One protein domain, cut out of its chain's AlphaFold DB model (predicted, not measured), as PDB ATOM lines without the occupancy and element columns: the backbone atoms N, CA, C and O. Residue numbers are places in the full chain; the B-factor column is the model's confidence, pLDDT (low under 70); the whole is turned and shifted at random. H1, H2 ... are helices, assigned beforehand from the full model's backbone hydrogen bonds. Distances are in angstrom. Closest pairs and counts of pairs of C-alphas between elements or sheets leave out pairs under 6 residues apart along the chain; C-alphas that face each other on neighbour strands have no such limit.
ATOM      1  N   THR A   6      86.148 -69.003   1.981       75.50
ATOM      2  CA  THR A   6      86.887 -70.272   1.953       75.50
ATOM      3  C   THR A   6      85.994 -71.491   2.193       75.50
ATOM      4  O   THR A   6      86.182 -72.503   1.520       75.50
ATOM      5  N   VAL A   7      84.974 -71.390   3.055       81.25
ATOM      6  CA  VAL A   7      84.037 -72.491   3.359       81.25
ATOM      7  C   VAL A   7      83.143 -72.797   2.156       81.25
ATOM      8  O   VAL A   7      82.928 -73.958   1.804       81.25
ATOM      9  N   MET A   8      82.658 -71.758   1.472       86.38
ATOM     10  CA  MET A   8      81.905 -71.923   0.227       86.38
ATOM     11  C   MET A   8      82.765 -72.607  -0.843       86.38
ATOM     12  O   MET A   8      82.301 -73.533  -1.509       86.38
ATOM     13  N   LEU A   9      84.028 -72.193  -0.980       86.25
ATOM     14  CA  LEU A   9      84.959 -72.771  -1.949       86.25
ATOM     15  C   LEU A   9      85.276 -74.241  -1.653       86.25
ATOM     16  O   LEU A   9      85.455 -75.013  -2.591       86.25
ATOM     17  N   GLU A  10      85.291 -74.667  -0.388       85.62
ATOM     18  CA  GLU A  10      85.429 -76.089  -0.035       85.62
ATOM     19  C   GLU A  10      84.227 -76.914  -0.477       85.62
ATOM     20  O   GLU A  10      84.391 -78.004  -1.034       85.62
ATOM     21  N   HIS A  11      83.015 -76.404  -0.255       87.56
ATOM     22  CA  HIS A  11      81.802 -77.056  -0.739       87.56
ATOM     23  C   HIS A  11      81.784 -77.126  -2.267       87.56
ATOM     24  O   HIS A  11      81.500 -78.189  -2.824       87.56
ATOM     25  N   LEU A  12      82.177 -76.040  -2.940       86.88
ATOM     26  CA  LEU A  12      82.296 -75.997  -4.394       86.88
ATOM     27  C   LEU A  12      83.335 -77.009  -4.891       86.88
ATOM     28  O   LEU A  12      83.049 -77.779  -5.799       86.88
ATOM     29  N   GLN A  13      84.505 -77.088  -4.254       86.44
ATOM     30  CA  GLN A  13      85.550 -78.056  -4.596       86.44
ATOM     31  C   GLN A  13      85.061 -79.498  -4.450       86.44
ATOM     32  O   GLN A  13      85.324 -80.327  -5.320       86.44
ATOM     33  N   LYS A  14      84.326 -79.810  -3.375       84.88
ATOM     34  CA  LYS A  14      83.717 -81.134  -3.178       84.88
ATOM     35  C   LYS A  14      82.694 -81.444  -4.272       84.88
ATOM     36  O   LYS A  14      82.719 -82.547  -4.816       84.88
ATOM     37  N   ALA A  15      81.843 -80.481  -4.628       85.56
ATOM     38  CA  ALA A  15      80.863 -80.627  -5.701       85.56
ATOM     39  C   ALA A  15      81.530 -80.820  -7.074       85.56
ATOM     40  O   ALA A  15      81.159 -81.735  -7.802       85.56
ATOM     41  N   PHE A  16      82.567 -80.039  -7.392       82.31
ATOM     42  CA  PHE A  16      83.364 -80.184  -8.615       82.31
ATOM     43  C   PHE A  16      84.054 -81.543  -8.688       82.31
ATOM     44  O   PHE A  16      83.991 -82.211  -9.717       82.31
ATOM     45  N   ASN A  17      84.670 -81.986  -7.589       79.62
ATOM     46  CA  ASN A  17      85.296 -83.303  -7.516       79.62
ATOM     47  C   ASN A  17      84.273 -84.420  -7.744       79.62
ATOM     48  O   ASN A  17      84.557 -85.359  -8.483       79.62
ATOM     49  N   LYS A  18      83.080 -84.302  -7.151       82.25
ATOM     50  CA  LYS A  18      81.980 -85.249  -7.353       82.25
ATOM     51  C   LYS A  18      81.479 -85.257  -8.797       82.25
ATOM     52  O   LYS A  18      81.257 -86.337  -9.327       82.25
ATOM     53  N   PHE A  19      81.316 -84.087  -9.414       82.19
ATOM     54  CA  PHE A  19      80.824 -83.943 -10.785       82.19
ATOM     55  C   PHE A  19      81.809 -84.499 -11.816       82.19
ATOM     56  O   PHE A  19      81.441 -85.331 -12.636       82.19
ATOM     57  N   VAL A  20      83.074 -84.078 -11.753       81.19
ATOM     58  CA  VAL A  20      84.094 -84.458 -12.743       81.19
ATOM     59  C   VAL A  20      84.460 -85.936 -12.635       81.19
ATOM     60  O   VAL A  20      84.687 -86.586 -13.652       81.19
ATOM     61  N   TRP A  21      84.531 -86.472 -11.414       77.56
ATOM     62  CA  TRP A  21      84.934 -87.860 -11.199       77.56
ATOM     63  C   TRP A  21      83.766 -88.824 -11.000       77.56
ATOM     64  O   TRP A  21      84.023 -90.009 -10.820       77.56
ATOM     65  N   ASP A  22      82.510 -88.367 -11.027       75.62
ATOM     66  CA  ASP A  22      81.326 -89.214 -10.806       75.62
ATOM     67  C   ASP A  22      81.443 -90.053  -9.513       75.62
ATOM     68  O   ASP A  22      81.332 -91.277  -9.503       75.62
ATOM     69  N   ASN A  23      81.807 -89.394  -8.403       69.06
ATOM     70  CA  ASN A  23      82.179 -90.012  -7.113       69.06
ATOM     71  C   ASN A  23      83.350 -91.021  -7.143       69.06
ATOM     72  O   ASN A  23      83.673 -91.611  -6.107       69.06
ATOM     73  N   LYS A  24      84.023 -91.233  -8.275       67.75
ATOM     74  CA  LYS A  24      85.186 -92.123  -8.354       67.75
ATOM     75  C   LYS A  24      86.397 -91.439  -7.724       67.75
ATOM     76  O   LYS A  24      86.580 -90.225  -7.808       67.75
ATOM     77  N   LYS A  25      87.257 -92.223  -7.068       61.59
ATOM     78  CA  LYS A  25      88.533 -91.711  -6.552       61.59
ATOM     79  C   LYS A  25      89.380 -91.266  -7.744       61.59
ATOM     80  O   LYS A  25      89.639 -92.074  -8.632       61.59
ATOM     81  N   ALA A  26      89.831 -90.014  -7.744       60.41
ATOM     82  CA  ALA A  26      90.795 -89.536  -8.727       60.41
ATOM     83  C   ALA A  26      92.050 -90.422  -8.656       60.41
ATOM     84  O   ALA A  26      92.805 -90.376  -7.680       60.41
ATOM     85  N   PRO A  41      91.517 -78.154 -10.761       75.25
ATOM     86  CA  PRO A  41      92.153 -76.988 -10.171       75.25
ATOM     87  C   PRO A  41      91.681 -76.816  -8.726       75.25
ATOM     88  O   PRO A  41      90.498 -76.965  -8.423       75.25
ATOM     89  N   ASN A  42      92.611 -76.512  -7.821       82.81
ATOM     90  CA  ASN A  42      92.249 -76.198  -6.448       82.81
ATOM     91  C   ASN A  42      91.705 -74.767  -6.394       82.81
ATOM     92  O   ASN A  42      92.465 -73.800  -6.427       82.81
ATOM     93  N   LEU A  43      90.385 -74.653  -6.297       84.75
ATOM     94  CA  LEU A  43      89.643 -73.398  -6.335       84.75
ATOM     95  C   LEU A  43      90.067 -72.424  -5.230       84.75
ATOM     96  O   LEU A  43      90.084 -71.218  -5.464       84.75
ATOM     97  N   GLN A  44      90.472 -72.924  -4.057       85.62
ATOM     98  CA  GLN A  44      90.982 -72.068  -2.982       85.62
ATOM     99  C   GLN A  44      92.278 -71.374  -3.399       85.62
ATOM    100  O   GLN A  44      92.427 -70.175  -3.176       85.62
ATOM    101  N   TYR A  45      93.205 -72.099  -4.034       84.25
ATOM    102  CA  TYR A  45      94.445 -71.491  -4.517       84.25
ATOM    103  C   TYR A  45      94.180 -70.473  -5.621       84.25
ATOM    104  O   TYR A  45      94.760 -69.396  -5.570       84.25
ATOM    105  N   TYR A  46      93.281 -70.762  -6.567       88.12
ATOM    106  CA  TYR A  46      92.905 -69.784  -7.596       88.12
ATOM    107  C   TYR A  46      92.310 -68.516  -6.983       88.12
ATOM    108  O   TYR A  46      92.706 -67.417  -7.357       88.12
ATOM    109  N   TYR A  47      91.420 -68.667  -6.001       89.19
ATOM    110  CA  TYR A  47      90.845 -67.537  -5.278       89.19
ATOM    111  C   TYR A  47      91.920 -66.700  -4.580       89.19
ATOM    112  O   TYR A  47      91.981 -65.487  -4.765       89.19
ATOM    113  N   ILE A  48      92.806 -67.344  -3.816       87.00
ATOM    114  CA  ILE A  48      93.891 -66.654  -3.115       87.00
ATOM    115  C   ILE A  48      94.814 -65.948  -4.110       87.00
ATOM    116  O   ILE A  48      95.130 -64.782  -3.910       87.00
ATOM    117  N   VAL A  49      95.232 -66.627  -5.180       87.75
ATOM    118  CA  VAL A  49      96.114 -66.043  -6.197       87.75
ATOM    119  C   VAL A  49      95.452 -64.834  -6.850       87.75
ATOM    120  O   VAL A  49      96.106 -63.806  -6.955       87.75
ATOM    121  N   ALA A  50      94.165 -64.897  -7.195       88.69
ATOM    122  CA  ALA A  50      93.446 -63.753  -7.756       88.69
ATOM    123  C   ALA A  50      93.473 -62.535  -6.815       88.69
ATOM    124  O   ALA A  50      93.786 -61.427  -7.247       88.69
ATOM    125  N   GLN A  51      93.232 -62.752  -5.517       88.81
ATOM    126  CA  GLN A  51      93.306 -61.697  -4.497       88.81
ATOM    127  C   GLN A  51      94.731 -61.147  -4.330       88.81
ATOM    128  O   GLN A  51      94.929 -59.948  -4.153       88.81
ATOM    129  N   LEU A  52      95.745 -62.011  -4.402       87.81
ATOM    130  CA  LEU A  52      97.145 -61.607  -4.299       87.81
ATOM    131  C   LEU A  52      97.650 -60.885  -5.552       87.81
ATOM    132  O   LEU A  52      98.479 -59.993  -5.419       87.81
ATOM    133  N   CYS A  53      97.158 -61.224  -6.746       88.00
ATOM    134  CA  CYS A  53      97.498 -60.531  -7.990       88.00
ATOM    135  C   CYS A  53      97.064 -59.063  -7.951       88.00
ATOM    136  O   CYS A  53      97.831 -58.193  -8.353       88.00
ATOM    137  N   GLN A  54      95.877 -58.783  -7.404       86.81
ATOM    138  CA  GLN A  54      95.407 -57.414  -7.185       86.81
ATOM    139  C   GLN A  54      96.353 -56.638  -6.259       86.81
ATOM    140  O   GLN A  54      96.782 -55.541  -6.592       86.81
ATOM    141  N   LEU A  55      96.756 -57.236  -5.133       88.62
ATOM    142  CA  LEU A  55      97.703 -56.603  -4.210       88.62
ATOM    143  C   LEU A  55      99.112 -56.468  -4.799       88.62
ATOM    144  O   LEU A  55      99.822 -55.516  -4.495       88.62
ATOM    145  N   ALA A  56      99.536 -57.408  -5.645       87.31
ATOM    146  CA  ALA A  56     100.818 -57.328  -6.334       87.31
ATOM    147  C   ALA A  56     100.870 -56.122  -7.280       87.31
ATOM    148  O   ALA A  56     101.923 -55.492  -7.390       87.31
ATOM    149  N   ALA A  57      99.736 -55.753  -7.883       87.06
ATOM    150  CA  ALA A  57      99.627 -54.576  -8.736       87.06
ATOM    151  C   ALA A  57      99.929 -53.261  -7.992       87.06
ATOM    152  O   ALA A  57     100.387 -52.308  -8.613       87.06
ATOM    153  N   TRP A  58      99.788 -53.213  -6.660       87.12
ATOM    154  CA  TRP A  58     100.161 -52.039  -5.855       87.12
ATOM    155  C   TRP A  58     101.672 -51.749  -5.843       87.12
ATOM    156  O   TRP A  58     102.092 -50.648  -5.475       87.12
ATOM    157  N   ASN A  59     102.500 -52.733  -6.212       83.31
ATOM    158  CA  ASN A  59     103.950 -52.572  -6.335       83.31
ATOM    159  C   ASN A  59     104.389 -52.137  -7.747       83.31
ATOM    160  O   ASN A  59     105.568 -51.848  -7.931       83.31
ATOM    161  N   GLY A  60     103.484 -52.078  -8.731       76.50
ATOM    162  CA  GLY A  60     103.785 -51.510 -10.048       76.50
ATOM    163  C   GLY A  60     103.826 -49.982  -9.985       76.50
ATOM    164  O   GLY A  60     102.991 -49.385  -9.309       76.50
ATOM    165  N   GLU A  61     104.819 -49.357 -10.624       65.69
ATOM    166  CA  GLU A  61     104.897 -47.889 -10.771       65.69
ATOM    167  C   GLU A  61     104.343 -47.444 -12.129       65.69
ATOM    168  O   GLU A  61     103.506 -46.549 -12.165       65.69
ATOM    169  N   ASP A  62     104.715 -48.132 -13.214       63.47
ATOM    170  CA  ASP A  62     104.397 -47.693 -14.582       63.47
ATOM    171  C   ASP A  62     103.076 -48.259 -15.142       63.47
ATOM    172  O   ASP A  62     102.404 -47.593 -15.924       63.47
ATOM    173  N   ASP A  63     102.655 -49.449 -14.691       66.19
ATOM    174  CA  ASP A  63     101.472 -50.172 -15.203       66.19
ATOM    175  C   ASP A  63     100.412 -50.431 -14.115       66.19
ATOM    176  O   ASP A  63      99.695 -51.439 -14.128       66.19
ATOM    177  N   ALA A  64     100.327 -49.556 -13.109       75.25
ATOM    178  CA  ALA A  64      99.336 -49.719 -12.052       75.25
ATOM    179  C   ALA A  64      97.908 -49.633 -12.641       75.25
ATOM    180  O   ALA A  64      97.567 -48.649 -13.300       75.25
ATOM    181  N   PRO A  65      97.033 -50.626 -12.391       83.38
ATOM    182  CA  PRO A  65      95.638 -50.549 -12.805       83.38
ATOM    183  C   PRO A  65      94.958 -49.315 -12.208       83.38
ATOM    184  O   PRO A  65      95.211 -48.980 -11.052       83.38
ATOM    185  N   ALA A  66      94.009 -48.710 -12.932       85.19
ATOM    186  CA  ALA A  66      93.218 -47.574 -12.437       85.19
ATOM    187  C   ALA A  66      92.528 -47.857 -11.086       85.19
ATOM    188  O   ALA A  66      92.301 -46.954 -10.283       85.19
ATOM    189  N   LEU A  67      92.235 -49.133 -10.813       85.94
ATOM    190  CA  LEU A  67      91.701 -49.582  -9.533       85.94
ATOM    191  C   LEU A  67      92.627 -49.238  -8.355       85.94
ATOM    192  O   LEU A  67      92.126 -48.867  -7.300       85.94
ATOM    193  N   THR A  68      93.950 -49.290  -8.532       86.50
ATOM    194  CA  THR A  68      94.924 -48.975  -7.476       86.50
ATOM    195  C   THR A  68      94.762 -47.539  -6.978       86.50
ATOM    196  O   THR A  68      94.790 -47.313  -5.772       86.50
ATOM    197  N   SER A  69      94.532 -46.578  -7.879       86.44
ATOM    198  CA  SER A  69      94.316 -45.170  -7.514       86.44
ATOM    199  C   SER A  69      93.036 -44.993  -6.695       86.44
ATOM    200  O   SER A  69      93.052 -44.344  -5.652       86.44
ATOM    201  N   ILE A  70      91.952 -45.659  -7.101       87.69
ATOM    202  CA  ILE A  70      90.681 -45.659  -6.361       87.69
ATOM    203  C   ILE A  70      90.879 -46.272  -4.967       87.69
ATOM    204  O   ILE A  70      90.388 -45.755  -3.966       87.69
ATOM    205  N   GLU A  71      91.620 -47.375  -4.870       87.88
ATOM    206  CA  GLU A  71      91.911 -48.027  -3.592       87.88
ATOM    207  C   GLU A  71      92.782 -47.158  -2.676       87.88
ATOM    208  O   GLU A  71      92.547 -47.131  -1.467       87.88
ATOM    209  N   GLN A  72      93.749 -46.421  -3.228       87.81
ATOM    210  CA  GLN A  72      94.562 -45.446  -2.494       87.81
ATOM    211  C   GLN A  72      93.710 -44.324  -1.901       87.81
ATOM    212  O   GLN A  72      93.860 -44.013  -0.716       87.81
ATOM    213  N   GLU A  73      92.785 -43.771  -2.687       86.81
ATOM    214  CA  GLU A  73      91.839 -42.746  -2.238       86.81
ATOM    215  C   GLU A  73      90.921 -43.274  -1.129       86.81
ATOM    216  O   GLU A  73      90.799 -42.652  -0.074       86.81
ATOM    217  N   LEU A  74      90.349 -44.469  -1.308       86.31
ATOM    218  CA  LEU A  74      89.479 -45.110  -0.314       86.31
ATOM    219  C   LEU A  74      90.200 -45.419   1.003       86.31
ATOM    220  O   LEU A  74      89.586 -45.421   2.070       86.31
ATOM    221  N   MET A  75      91.496 -45.717   0.934       85.75
ATOM    222  CA  MET A  75      92.340 -45.970   2.097       85.75
ATOM    223  C   MET A  75      92.949 -44.696   2.696       85.75
ATOM    224  O   MET A  75      93.559 -44.780   3.760       85.75
ATOM    225  N   ASN A  76      92.819 -43.545   2.031       85.25
ATOM    226  CA  ASN A  76      93.515 -42.305   2.374       85.25
ATOM    227  C   ASN A  76      95.037 -42.511   2.549       85.25
ATOM    228  O   ASN A  76      95.644 -42.075   3.531       85.25
ATOM    229  N   VAL A  77      95.663 -43.238   1.615       83.88
ATOM    230  CA  VAL A  77      97.112 -43.497   1.611       83.88
ATOM    231  C   VAL A  77      97.737 -43.065   0.296       83.88
ATOM    232  O   VAL A  77      97.228 -43.365  -0.776       83.88
ATOM    233  N   LYS A  78      98.907 -42.428   0.378       82.75
ATOM    234  CA  LYS A  78      99.648 -41.993  -0.811       82.75
ATOM    235  C   LYS A  78     100.214 -43.168  -1.611       82.75
ATOM    236  O   LYS A  78     100.050 -43.227  -2.821       82.75
ATOM    237  N   TYR A  79     100.819 -44.148  -0.936       85.50
ATOM    238  CA  TYR A  79     101.421 -45.324  -1.575       85.50
ATOM    239  C   TYR A  79     100.773 -46.615  -1.065       85.50
ATOM    240  O   TYR A  79     101.024 -47.032   0.069       85.50
ATOM    241  N   ALA A  80      99.981 -47.285  -1.910       86.12
ATOM    242  CA  ALA A  80      99.307 -48.539  -1.549       86.12
ATOM    243  C   ALA A  80     100.290 -49.646  -1.125       86.12
ATOM    244  O   ALA A  80     100.041 -50.362  -0.154       86.12
ATOM    245  N   ARG A  81     101.467 -49.727  -1.764       87.00
ATOM    246  CA  ARG A  81     102.541 -50.670  -1.391       87.00
ATOM    247  C   ARG A  81     102.941 -50.603   0.081       87.00
ATOM    248  O   ARG A  81     103.224 -51.637   0.679       87.00
ATOM    249  N   ASN A  82     102.903 -49.426   0.712       86.62
ATOM    250  CA  ASN A  82     103.280 -49.289   2.123       86.62
ATOM    251  C   ASN A  82     102.312 -50.029   3.049       86.62
ATOM    252  O   ASN A  82     102.721 -50.501   4.114       86.62
ATOM    253  N   VAL A  83     101.051 -50.173   2.636       87.25
ATOM    254  CA  VAL A  83     100.019 -50.883   3.396       87.25
ATOM    255  C   VAL A  83     100.347 -52.372   3.508       87.25
ATOM    256  O   VAL A  83     100.137 -52.954   4.568       87.25
ATOM    257  N   LEU A  84     100.929 -52.985   2.472       86.06
ATOM    258  CA  LEU A  84     101.257 -54.419   2.463       86.06
ATOM    259  C   LEU A  84     102.287 -54.792   3.533       86.06
ATOM    260  O   LEU A  84     102.209 -55.866   4.137       86.06
ATOM    261  N   TRP A  85     103.246 -53.903   3.773       83.88
ATOM    262  CA  TRP A  85     104.403 -54.166   4.627       83.88
ATOM    263  C   TRP A  85     104.243 -53.572   6.036       83.88
ATOM    264  O   TRP A  85     104.878 -54.031   6.989       83.88
ATOM    265  N   THR A  86     103.334 -52.607   6.213       80.94
ATOM    266  CA  THR A  86     103.161 -51.878   7.477       80.94
ATOM    267  C   THR A  86     101.947 -52.363   8.263       80.94
ATOM    268  O   THR A  86     100.797 -52.076   7.930       80.94
ATOM    269  N   LYS A  87     102.194 -53.018   9.406       74.62
ATOM    270  CA  LYS A  87     101.133 -53.554  10.284       74.62
ATOM    271  C   LYS A  87     100.080 -52.513  10.692       74.62
ATOM    272  O   LYS A  87      98.910 -52.880  10.778       74.62
ATOM    273  N   ARG A  88     100.504 -51.270  10.950       69.75
ATOM    274  CA  ARG A  88      99.659 -50.148  11.395       69.75
ATOM    275  C   ARG A  88      98.657 -49.704  10.326       69.75
ATOM    276  O   ARG A  88      97.500 -49.457  10.649       69.75
ATOM    277  N   LEU A  89      99.078 -49.665   9.063       67.75
ATOM    278  CA  LEU A  89      98.227 -49.225   7.952       67.75
ATOM    279  C   LEU A  89      97.118 -50.244   7.655       67.75
ATOM    280  O   LEU A  89      95.972 -49.870   7.435       67.75
ATOM    281  N   ILE A  90      97.417 -51.540   7.779       68.06
ATOM    282  CA  ILE A  90      96.423 -52.618   7.617       68.06
ATOM    283  C   ILE A  90      95.274 -52.492   8.629       68.06
ATOM    284  O   ILE A  90      94.125 -52.796   8.319       68.06
ATOM    285  N   THR A  91      95.575 -52.081   9.863       65.88
ATOM    286  CA  THR A  91      94.557 -51.932  10.914       65.88
ATOM    287  C   THR A  91      93.712 -50.672  10.762       65.88
ATOM    288  O   THR A  91      92.567 -50.677  11.195       65.88
ATOM    289  N   GLN A  92      94.249 -49.619  10.144       66.44
ATOM    290  CA  GLN A  92      93.549 -48.346   9.953       66.44
ATOM    291  C   GLN A  92      92.604 -48.380   8.741       66.44
ATOM    292  O   GLN A  92      91.539 -47.774   8.773       66.44
ATOM    293  N   ASN A  93      92.934 -49.167   7.716       65.00
ATOM    294  CA  ASN A  93      92.251 -49.129   6.422       65.00
ATOM    295  C   ASN A  93      91.135 -50.184   6.282       65.00
ATOM    296  O   ASN A  93      90.965 -50.797   5.231       65.00
ATOM    297  N   GLN A  94      90.363 -50.422   7.349       65.88
ATOM    298  CA  GLN A  94      89.310 -51.453   7.367       65.88
ATOM    299  C   GLN A  94      87.960 -51.006   6.785       65.88
ATOM    300  O   GLN A  94      87.030 -51.809   6.766       65.88
ATOM    301  N   SER A  95      87.841 -49.767   6.295       71.88
ATOM    302  CA  SER A  95      86.558 -49.224   5.825       71.88
ATOM    303  C   SER A  95      85.991 -49.967   4.612       71.88
ATOM    304  O   SER A  95      84.774 -50.077   4.483       71.88
ATOM    305  N   ASN A  96      86.848 -50.470   3.717       82.94
ATOM    306  CA  ASN A  96      86.406 -51.214   2.541       82.94
ATOM    307  C   ASN A  96      86.487 -52.730   2.812       82.94
ATOM    308  O   ASN A  96      87.585 -53.239   3.066       82.94
ATOM    309  N   PRO A  97      85.368 -53.475   2.730       83.62
ATOM    310  CA  PRO A  97      85.349 -54.906   3.024       83.62
ATOM    311  C   PRO A  97      86.182 -55.738   2.039       83.62
ATOM    312  O   PRO A  97      86.780 -56.727   2.457       83.62
ATOM    313  N   ILE A  98      86.275 -55.327   0.768       84.62
ATOM    314  CA  ILE A  98      87.069 -56.011  -0.264       84.62
ATOM    315  C   ILE A  98      88.550 -55.884   0.086       84.62
ATOM    316  O   ILE A  98      89.217 -56.889   0.317       84.62
ATOM    317  N   ILE A  99      89.033 -54.651   0.250       85.69
ATOM    318  CA  ILE A  99      90.435 -54.371   0.596       85.69
ATOM    319  C   ILE A  99      90.795 -55.019   1.939       85.69
ATOM    320  O   ILE A  99      91.835 -55.664   2.071       85.69
ATOM    321  N   SER A 100      89.911 -54.914   2.937       86.38
ATOM    322  CA  SER A 100      90.096 -55.550   4.245       86.38
ATOM    323  C   SER A 100      90.246 -57.066   4.119       86.38
ATOM    324  O   SER A 100      91.116 -57.664   4.759       86.38
ATOM    325  N   HIS A 101      89.431 -57.701   3.275       87.06
ATOM    326  CA  HIS A 101      89.520 -59.130   3.017       87.06
ATOM    327  C   HIS A 101      90.843 -59.506   2.337       87.06
ATOM    328  O   HIS A 101      91.549 -60.390   2.833       87.06
ATOM    329  N   SER A 102      91.229 -58.809   1.267       88.44
ATOM    330  CA  SER A 102      92.481 -59.060   0.545       88.44
ATOM    331  C   SER A 102      93.701 -58.859   1.454       88.44
ATOM    332  O   SER A 102      94.586 -59.713   1.500       88.44
ATOM    333  N   LEU A 103      93.721 -57.809   2.285       88.00
ATOM    334  CA  LEU A 103      94.789 -57.564   3.263       88.00
ATOM    335  C   LEU A 103      94.852 -58.636   4.364       88.00
ATOM    336  O   LEU A 103      95.942 -59.039   4.786       88.00
ATOM    337  N   LYS A 104      93.702 -59.139   4.833       87.62
ATOM    338  CA  LYS A 104      93.648 -60.272   5.776       87.62
ATOM    339  C   LYS A 104      94.226 -61.539   5.142       87.62
ATOM    340  O   LYS A 104      95.008 -62.234   5.797       87.62
ATOM    341  N   LEU A 105      93.879 -61.823   3.885       87.94
ATOM    342  CA  LEU A 105      94.443 -62.943   3.127       87.94
ATOM    343  C   LEU A 105      95.954 -62.797   2.961       87.94
ATOM    344  O   LEU A 105      96.684 -63.729   3.295       87.94
ATOM    345  N   TRP A 106      96.426 -61.622   2.541       88.56
ATOM    346  CA  TRP A 106      97.848 -61.308   2.441       88.56
ATOM    347  C   TRP A 106      98.581 -61.572   3.750       88.56
ATOM    348  O   TRP A 106      99.604 -62.250   3.759       88.56
ATOM    349  N   ARG A 107      98.031 -61.131   4.884       86.62
ATOM    350  CA  ARG A 107      98.660 -61.361   6.187       86.62
ATOM    351  C   ARG A 107      98.730 -62.842   6.545       86.62
ATOM    352  O   ARG A 107      99.771 -63.304   7.012       86.62
ATOM    353  N   ARG A 108      97.644 -63.591   6.324       86.31
ATOM    354  CA  ARG A 108      97.595 -65.042   6.569       86.31
ATOM    355  C   ARG A 108      98.625 -65.776   5.703       86.31
ATOM    356  O   ARG A 108      99.419 -66.552   6.232       86.31
ATOM    357  N   PHE A 109      98.660 -65.491   4.400       86.19
ATOM    358  CA  PHE A 109      99.582 -66.129   3.456       86.19
ATOM    359  C   PHE A 109     101.034 -65.708   3.681       86.19
ATOM    360  O   PHE A 109     101.919 -66.551   3.802       86.19
ATOM    361  N   GLY A 110     101.278 -64.409   3.804       84.50
ATOM    362  CA  GLY A 110     102.603 -63.849   4.021       84.50
ATOM    363  C   GLY A 110     103.230 -64.312   5.334       84.50
ATOM    364  O   GLY A 110     104.423 -64.598   5.361       84.50
ATOM    365  N   THR A 111     102.443 -64.482   6.404       84.69
ATOM    366  CA  THR A 111     102.950 -65.053   7.665       84.69
ATOM    367  C   THR A 111     103.286 -66.533   7.497       84.69
ATOM    368  O   THR A 111     104.372 -66.963   7.883       84.69
ATOM    369  N   LYS A 112     102.394 -67.311   6.865       85.31
ATOM    370  CA  LYS A 112     102.599 -68.746   6.614       85.31
ATOM    371  C   LYS A 112     103.862 -69.023   5.791       85.31
ATOM    372  O   LYS A 112     104.565 -69.991   6.064       85.31
ATOM    373  N   HIS A 113     104.157 -68.169   4.814       83.81
ATOM    374  CA  HIS A 113     105.296 -68.309   3.905       83.81
ATOM    375  C   HIS A 113     106.505 -67.430   4.271       83.81
ATOM    376  O   HIS A 113     107.450 -67.361   3.493       83.81
ATOM    377  N   LYS A 114     106.501 -66.767   5.440       83.31
ATOM    378  CA  LYS A 114     107.587 -65.876   5.907       83.31
ATOM    379  C   LYS A 114     107.958 -64.758   4.912       83.31
ATOM    380  O   LYS A 114     109.115 -64.376   4.806       83.31
TER     381      LYS A 114
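This is residues 6 to 26 and 41 to 114 of the 183 residues of an uncharacterized protein of Xenopus laevis (UniProt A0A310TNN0). Two long helices, H2 and H6, cross about perpendicular, and the shorter H3, H4 and H5 gather beyond the last end of H2 and to one side of H6, making with H6 a loosely packed head. From the first end of H2 the other 16-residue helix, H1, reaches away as an arm, and this arm makes much of the length. The printed part has 95 residues with six named helices, H1 to H6 in order along the chain, and no named strand; the class is all helix. The whole is loose, with a radius of gyration of the C-alphas of 16.6 A, and spans 53 by 26 by 25 A.

Find C-alpha 97 at (85.349, -54.906, 3.024); from there H6, residues 97 to 112, runs 22.4 A to C-alpha 112 at (102.599, -68.746, 6.614). H2, residues 43 to 57, is 21.4 A long. Look next at C-alpha 6, (86.887, -70.272, 1.953), where H1, residues 6 to 21, begins its 22.0 A. H3 is residues 66 to 75, 14.6 A long; H4, residues 80 to 85, and H5, residues 87 to 92, are shorter.

Start at Ser 102 of H6: its C-alpha is 5.7 A from that of Gln 51, the closest pair of H6 and H2. They touch about perpendicular, at 77 degrees, H6 with residues 102 to 106 alone. At Leu 9 and Gln 44, the closest C-alphas at 6.2 A, H1 touches H2 at a steep tilt of 51 degrees, opposite ways, with residues 6 to 13 of H1 and 43 to 44 of H2 alone. H1 is apart from H3, H4, H5 and H6. H5 is close to H6 but not clearly touching, with C-alphas 90 and 103 closest at 6.8 A, at a shallow tilt of 17 degrees, opposite ways. H3 and H4 only just touch, with 3 pairs of C-alphas within 8 A, the closest Gln 72 and Ala 80 at 5.7 A. H4 and H5 touch only at the corner, Val 83 and Leu 89 having the closest C-alphas, 5.2 A. The helix packing is mostly crossed, with no touching pair at a shallow tilt. In H1, H2, H3 and H6 every O i to N i+4 pair is within hydrogen-bond range; in H4 it is 0 of 2, beside 3 of 3 O i to N i+3 pairs, and in H5 1 of 2.

The two C-alphas farthest apart are those of Lys 24 and Lys 78, 52.7 A. Residues 27 to 40 are not printed, and C-alphas 26 and 41 are 12.7 A apart across this cut, which falls in the link from H1 to H2. Of the links printed whole, H2 to H3 is short and the other three are tight. Confidence is under 70 at residues 23 to 26, 61 to 63 and 88 to 94; the mean pLDDT of the printed part is 81.9.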